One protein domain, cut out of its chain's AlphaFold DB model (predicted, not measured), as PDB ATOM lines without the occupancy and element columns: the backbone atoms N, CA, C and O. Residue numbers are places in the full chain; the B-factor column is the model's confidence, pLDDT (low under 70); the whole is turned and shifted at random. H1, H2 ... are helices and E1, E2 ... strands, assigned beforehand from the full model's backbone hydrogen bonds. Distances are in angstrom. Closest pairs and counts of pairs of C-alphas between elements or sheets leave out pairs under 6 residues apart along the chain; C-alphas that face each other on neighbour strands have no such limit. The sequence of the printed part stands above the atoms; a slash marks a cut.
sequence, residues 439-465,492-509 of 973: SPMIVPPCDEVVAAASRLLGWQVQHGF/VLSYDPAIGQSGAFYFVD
ATOM      1  N   SER A 439     -34.308  21.213 -41.777       75.00
ATOM      2  CA  SER A 439     -33.870  19.879 -42.196       75.00
ATOM      3  C   SER A 439     -32.401  19.907 -42.639       75.00
ATOM      4  O   SER A 439     -32.024  20.834 -43.361       75.00
ATOM      5  N   PRO A 440     -31.573  18.919 -42.246       84.31
ATOM      6  CA  PRO A 440     -30.164  18.897 -42.618       84.31
ATOM      7  C   PRO A 440     -30.019  18.852 -44.142       84.31
ATOM      8  O   PRO A 440     -30.605  18.002 -44.815       84.31
ATOM      9  N   MET A 441     -29.231  19.776 -44.685       93.06
ATOM     10  CA  MET A 441     -28.967  19.863 -46.116       93.06
ATOM     11  C   MET A 441     -27.825  18.908 -46.458       93.06
ATOM     12  O   MET A 441     -26.653  19.207 -46.226       93.06
ATOM     13  N   ILE A 442     -28.192  17.739 -46.974       91.81
ATOM     14  CA  ILE A 442     -27.272  16.694 -47.427       91.81
ATOM     15  C   ILE A 442     -26.617  17.156 -48.739       91.81
ATOM     16  O   ILE A 442     -27.322  17.445 -49.706       91.81
ATOM     17  N   VAL A 443     -25.285  17.218 -48.782       90.94
ATOM     18  CA  VAL A 443     -24.509  17.678 -49.951       90.94
ATOM     19  C   VAL A 443     -23.340  16.715 -50.161       90.94
ATOM     20  O   VAL A 443     -22.573  16.572 -49.218       90.94
ATOM     21  N   PRO A 444     -23.185  16.049 -51.327       90.44
ATOM     22  CA  PRO A 444     -22.124  15.059 -51.555       90.44
ATOM     23  C   PRO A 444     -20.700  15.569 -51.252       90.44
ATOM     24  O   PRO A 444     -20.426  16.753 -51.470       90.44
ATOM     25  N   PRO A 445     -19.761  14.705 -50.817       86.00
ATOM     26  CA  PRO A 445     -18.492  15.119 -50.245       86.00
ATOM     27  C   PRO A 445     -17.424  15.093 -51.339       86.00
ATOM     28  O   PRO A 445     -16.590  14.191 -51.400       86.00
ATOM     29  N   CYS A 446     -17.471  16.068 -52.242       92.50
ATOM     30  CA  CYS A 446     -16.306  16.382 -53.064       92.50
ATOM     31  C   CYS A 446     -15.378  17.346 -52.308       92.50
ATOM     32  O   CYS A 446     -15.823  18.111 -51.446       92.50
ATOM     33  N   ASP A 447     -14.092  17.352 -52.665       91.38
ATOM     34  CA  ASP A 447     -13.091  18.227 -52.038       91.38
ATOM     35  C   ASP A 447     -13.483  19.714 -52.112       91.38
ATOM     36  O   ASP A 447     -13.180  20.489 -51.208       91.38
ATOM     37  N   GLU A 448     -14.222  20.113 -53.154       93.44
ATOM     38  CA  GLU A 448     -14.760  21.468 -53.312       93.44
ATOM     39  C   GLU A 448     -15.801  21.818 -52.237       93.44
ATOM     40  O   GLU A 448     -15.750  22.915 -51.679       93.44
ATOM     41  N   VAL A 449     -16.707  20.892 -51.895       91.75
ATOM     42  CA  VAL A 449     -17.712  21.069 -50.830       91.75
ATOM     43  C   VAL A 449     -17.041  21.099 -49.461       91.75
ATOM     44  O   VAL A 449     -17.347  21.982 -48.662       91.75
ATOM     45  N   VAL A 450     -16.072  20.215 -49.206       92.19
ATOM     46  CA  VAL A 450     -15.311  20.206 -47.944       92.19
ATOM     47  C   VAL A 450     -14.478  21.488 -47.803       92.19
ATOM     48  O   VAL A 450     -14.456  22.100 -46.732       92.19
ATOM     49  N   ALA A 451     -13.857  21.974 -48.883       93.62
ATOM     50  CA  ALA A 451     -13.119  23.234 -48.881       93.62
ATOM     51  C   ALA A 451     -14.042  24.458 -48.729       93.62
ATOM     52  O   ALA A 451     -13.693  25.402 -48.017       93.62
ATOM     53  N   ALA A 452     -15.223  24.453 -49.354       93.69
ATOM     54  CA  ALA A 452     -16.226  25.507 -49.209       93.69
ATOM     55  C   ALA A 452     -16.802  25.556 -47.786       93.69
ATOM     56  O   ALA A 452     -16.844  26.631 -47.187       93.69
ATOM     57  N   ALA A 453     -17.156  24.402 -47.210       94.06
ATOM     58  CA  ALA A 453     -17.574  24.271 -45.817       94.06
ATOM     59  C   ALA A 453     -16.494  24.802 -44.864       94.06
ATOM     60  O   ALA A 453     -16.774  25.646 -44.016       94.06
ATOM     61  N   SER A 454     -15.238  24.385 -45.063       93.75
ATOM     62  CA  SER A 454     -14.092  24.837 -44.258       93.75
ATOM     63  C   SER A 454     -13.893  26.359 -44.318       93.75
ATOM     64  O   SER A 454     -13.642  26.994 -43.294       93.75
ATOM     65  N   ARG A 455     -14.052  26.972 -45.502       96.31
ATOM     66  CA  ARG A 455     -14.004  28.439 -45.679       96.31
ATOM     67  C   ARG A 455     -15.179  29.145 -44.998       96.31
ATOM     68  O   ARG A 455     -14.974  30.189 -44.386       96.31
ATOM     69  N   LEU A 456     -16.385  28.583 -45.080       95.19
ATOM     70  CA  LEU A 456     -17.598  29.145 -44.481       95.19
ATOM     71  C   LEU A 456     -17.566  29.082 -42.944       95.19
ATOM     72  O   LEU A 456     -17.911  30.063 -42.286       95.19
ATOM     73  N   LEU A 457     -17.073  27.981 -42.374       93.69
ATOM     74  CA  LEU A 457     -16.806  27.843 -40.938       93.69
ATOM     75  C   LEU A 457     -15.726  28.834 -40.477       93.69
ATOM     76  O   LEU A 457     -15.916  29.541 -39.487       93.69
ATOM     77  N   GLY A 458     -14.629  28.965 -41.234       94.31
ATOM     78  CA  GLY A 458     -13.590  29.967 -40.969       94.31
ATOM     79  C   GLY A 458     -14.126  31.404 -40.986       94.31
ATOM     80  O   GLY A 458     -13.806  32.189 -40.095       94.31
ATOM     81  N   TRP A 459     -15.002  31.734 -41.939       96.06
ATOM     82  CA  TRP A 459     -15.700  33.022 -41.999       96.06
ATOM     83  C   TRP A 459     -16.617  33.244 -40.782       96.06
ATOM     84  O   TRP A 459     -16.605  34.321 -40.185       96.06
ATOM     85  N   GLN A 460     -17.354  32.216 -40.341       94.62
ATOM     86  CA  GLN A 460     -18.196  32.302 -39.143       94.62
ATOM     87  C   GLN A 460     -17.396  32.523 -37.851       94.62
ATOM     88  O   GLN A 460     -17.870  33.246 -36.972       94.62
ATOM     89  N   VAL A 461     -16.185  31.968 -37.741       92.94
ATOM     90  CA  VAL A 461     -15.255  32.272 -36.637       92.94
ATOM     91  C   VAL A 461     -14.726  33.707 -36.746       92.94
ATOM     92  O   VAL A 461     -14.775  34.449 -35.768       92.94
ATOM     93  N   GLN A 462     -14.284  34.142 -37.933       93.25
ATOM     94  CA  GLN A 462     -13.751  35.499 -38.156       93.25
ATOM     95  C   GLN A 462     -14.757  36.612 -37.822       93.25
ATOM     96  O   GLN A 462     -14.363  37.661 -37.316       93.25
ATOM     97  N   HIS A 463     -16.050  36.379 -38.063       91.12
ATOM     98  CA  HIS A 463     -17.124  37.320 -37.731       91.12
ATOM     99  C   HIS A 463     -17.754  37.102 -36.337       91.12
ATOM    100  O   HIS A 463     -18.719  37.781 -35.992       91.12
ATOM    101  N   GLY A 464     -17.226  36.185 -35.515       91.44
ATOM    102  CA  GLY A 464     -17.695  35.955 -34.140       91.44
ATOM    103  C   GLY A 464     -19.078  35.296 -34.023       91.44
ATOM    104  O   GLY A 464     -19.704  35.351 -32.959       91.44
ATOM    105  N   PHE A 465     -19.571  34.670 -35.097       88.44
ATOM    106  CA  PHE A 465     -20.768  33.826 -35.050       88.44
ATOM    107  C   PHE A 465     -20.465  32.519 -34.314       88.44
ATOM    108  O   PHE A 465     -21.194  32.151 -33.396       88.44
ATOM    109  N   VAL A 492     -25.475  28.630 -35.409       94.75
ATOM    110  CA  VAL A 492     -24.229  28.515 -36.187       94.75
ATOM    111  C   VAL A 492     -24.377  27.371 -37.181       94.75
ATOM    112  O   VAL A 492     -24.903  26.313 -36.836       94.75
ATOM    113  N   LEU A 493     -23.938  27.575 -38.424       95.88
ATOM    114  CA  LEU A 493     -23.969  26.514 -39.428       95.88
ATOM    115  C   LEU A 493     -22.797  25.565 -39.167       95.88
ATOM    116  O   LEU A 493     -21.651  25.988 -39.136       95.88
ATOM    117  N   SER A 494     -23.082  24.285 -38.989       95.94
ATOM    118  CA  SER A 494     -22.084  23.222 -38.885       95.94
ATOM    119  C   SER A 494     -22.127  22.362 -40.142       95.94
ATOM    120  O   SER A 494     -23.196  22.168 -40.724       95.94
ATOM    121  N   TYR A 495     -20.970  21.849 -40.553       96.56
ATOM    122  CA  TYR A 495     -20.848  20.808 -41.570       96.56
ATOM    123  C   TYR A 495     -20.188  19.595 -40.928       96.56
ATOM    124  O   TYR A 495     -19.102  19.723 -40.366       96.56
ATOM    125  N   ASP A 496     -20.838  18.439 -41.020       95.44
ATOM    126  CA  ASP A 496     -20.269  17.163 -40.592       95.44
ATOM    127  C   ASP A 496     -20.155  16.232 -41.812       95.44
ATOM    128  O   ASP A 496     -21.190  15.835 -42.366       95.44
ATOM    129  N   PRO A 497     -18.931  15.880 -42.257       91.50
ATOM    130  CA  PRO A 497     -18.716  14.962 -43.374       91.50
ATOM    131  C   PRO A 497     -19.103  13.507 -43.054       91.50
ATOM    132  O   PRO A 497     -19.205  12.704 -43.975       91.50
ATOM    133  N   ALA A 498     -19.331  13.144 -41.784       89.62
ATOM    134  CA  ALA A 498     -19.726  11.792 -41.381       89.62
ATOM    135  C   ALA A 498     -21.246  11.533 -41.458       89.62
ATOM    136  O   ALA A 498     -21.689  10.395 -41.264       89.62
ATOM    137  N   ILE A 499     -22.068  12.552 -41.750       89.69
ATOM    138  CA  ILE A 499     -23.524  12.394 -41.896       89.69
ATOM    139  C   ILE A 499     -23.848  11.742 -43.255       89.69
ATOM    140  O   ILE A 499     -24.128  12.394 -44.262       89.69
ATOM    141  N   GLY A 500     -23.809  10.407 -43.263       87.06
ATOM    142  CA  GLY A 500     -24.056   9.567 -44.438       87.06
ATOM    143  C   GLY A 500     -22.882   9.544 -45.423       87.06
ATOM    144  O   GLY A 500     -21.792  10.011 -45.120       87.06
ATOM    145  N   GLN A 501     -23.111   9.023 -46.633       86.12
ATOM    146  CA  GLN A 501     -22.108   9.026 -47.718       86.12
ATOM    147  C   GLN A 501     -21.869  10.416 -48.343       86.12
ATOM    148  O   GLN A 501     -21.108  10.530 -49.299       86.12
ATOM    149  N   SER A 502     -22.534  11.451 -47.825       86.06
ATOM    150  CA  SER A 502     -22.476  12.822 -48.338       86.06
ATOM    151  C   SER A 502     -21.843  13.804 -47.357       86.06
ATOM    152  O   SER A 502     -21.125  14.712 -47.763       86.06
ATOM    153  N   GLY A 503     -22.119  13.645 -46.065       93.12
ATOM    154  CA  GLY A 503     -22.043  14.758 -45.134       93.12
ATOM    155  C   GLY A 503     -23.238  15.704 -45.282       93.12
ATOM    156  O   GLY A 503     -23.994  15.667 -46.264       93.12
ATOM    157  N   ALA A 504     -23.441  16.550 -44.276       96.19
ATOM    158  CA  ALA A 504     -24.574  17.466 -44.245       96.19
ATOM    159  C   ALA A 504     -24.263  18.781 -43.527       96.19
ATOM    160  O   ALA A 504     -23.504  18.821 -42.558       96.19
ATOM    161  N   PHE A 505     -24.928  19.844 -43.979       96.75
ATOM    162  CA  PHE A 505     -25.007  21.118 -43.275       96.75
ATOM    163  C   PHE A 505     -26.242  21.159 -42.368       96.75
ATOM    164  O   PHE A 505     -27.348  20.819 -42.794       96.75
ATOM    165  N   TYR A 506     -26.074  21.619 -41.132       96.88
ATOM    166  CA  TYR A 506     -27.147  21.770 -40.146       96.88
ATOM    167  C   TYR A 506     -26.866  22.958 -39.220       96.88
ATOM    168  O   TYR A 506     -25.730  23.407 -39.097       96.88
ATOM    169  N   PHE A 507     -27.898  23.493 -38.564       95.75
ATOM    170  CA  PHE A 507     -27.732  24.590 -37.609       95.75
ATOM    171  C   PHE A 507     -27.638  24.066 -36.177       95.75
ATOM    172  O   PHE A 507     -28.560  23.405 -35.698       95.75
ATOM    173  N   VAL A 508     -26.556  24.415 -35.486       94.38
ATOM    174  CA  VAL A 508     -26.361  24.175 -34.052       94.38
ATOM    175  C   VAL A 508     -26.741  25.437 -33.287       94.38
ATOM    176  O   VAL A 508     -26.283  26.530 -33.618       94.38
ATOM    177  N   ASP A 509     -27.565  25.290 -32.252       93.81
ATOM    178  CA  ASP A 509     -27.867  26.375 -31.322       93.81
ATOM    179  C   ASP A 509     -26.711  26.543 -30.333       93.81
ATOM    180  O   ASP A 509     -26.582  25.791 -29.367       93.81
TER     181      ASP A 509
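What this domain is: This is residues 439 to 465 and 492 to 509 of the 973 residues of an uncharacterized protein of Volvox carteri f. nagariensis (UniProt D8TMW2). One straight helix, H1, runs beside a two-stranded hairpin, E1 and E2, next to E1 rather than E2. The stretch before the helix pairs briefly with E2 through residues 441 to 442. The printed part has 45 residues, with one named helix and two named strands in the order H1, E1, E2; the sheet's order is E1 - E2, antiparallel, and the class is mixed, helices and strands. The whole is compact, with a radius of gyration of the C-alphas of 10.4 A, and only just flat, spanning 30 by 23 by 13 A.

How they stand to each other: Residues 441 to 442 pair, antiparallel, with residues 504 to 505 of E2, a strand of residues 504 to 509. H1, residues 447 to 462, has every O i to N i+4 pair within hydrogen-bond range. Its closest C-alphas to E1, residues 492 to 496, are those of Ala 453 and Tyr 495, 6.4 A apart. H1 and E2 are only just apart, their closest C-alphas 8.5 A from each other. E1 and E2 form a hairpin, antiparallel at 142 degrees between directions. Within hydrogen-bond range are N 494 and O 506, at 2.8 A, and N 508 and O 492, at 2.9 A.

Where its parts are: H1 begins at C-alpha 447, (-13.091, 18.227, -52.038), and is 22.2 A long from first to last C-alpha. E1 is 12.8 A long and begins at C-alpha 492, (-24.229, 28.515, -36.187). E2 is 16.0 A long and ends at C-alpha 509, (-27.867, 26.375, -31.322).

The domain as a whole: The C-alphas farthest apart, those of Gly 464 and Gln 501, are 30.5 A apart. Residues 466 to 491 are not printed, and C-alphas 465 and 492 are 6.4 A apart across this cut, which lies in the link from H1 to E1. The link from E1 to E2 is short. The mean pLDDT of the printed part is 92.2, and no printed residue is under 70.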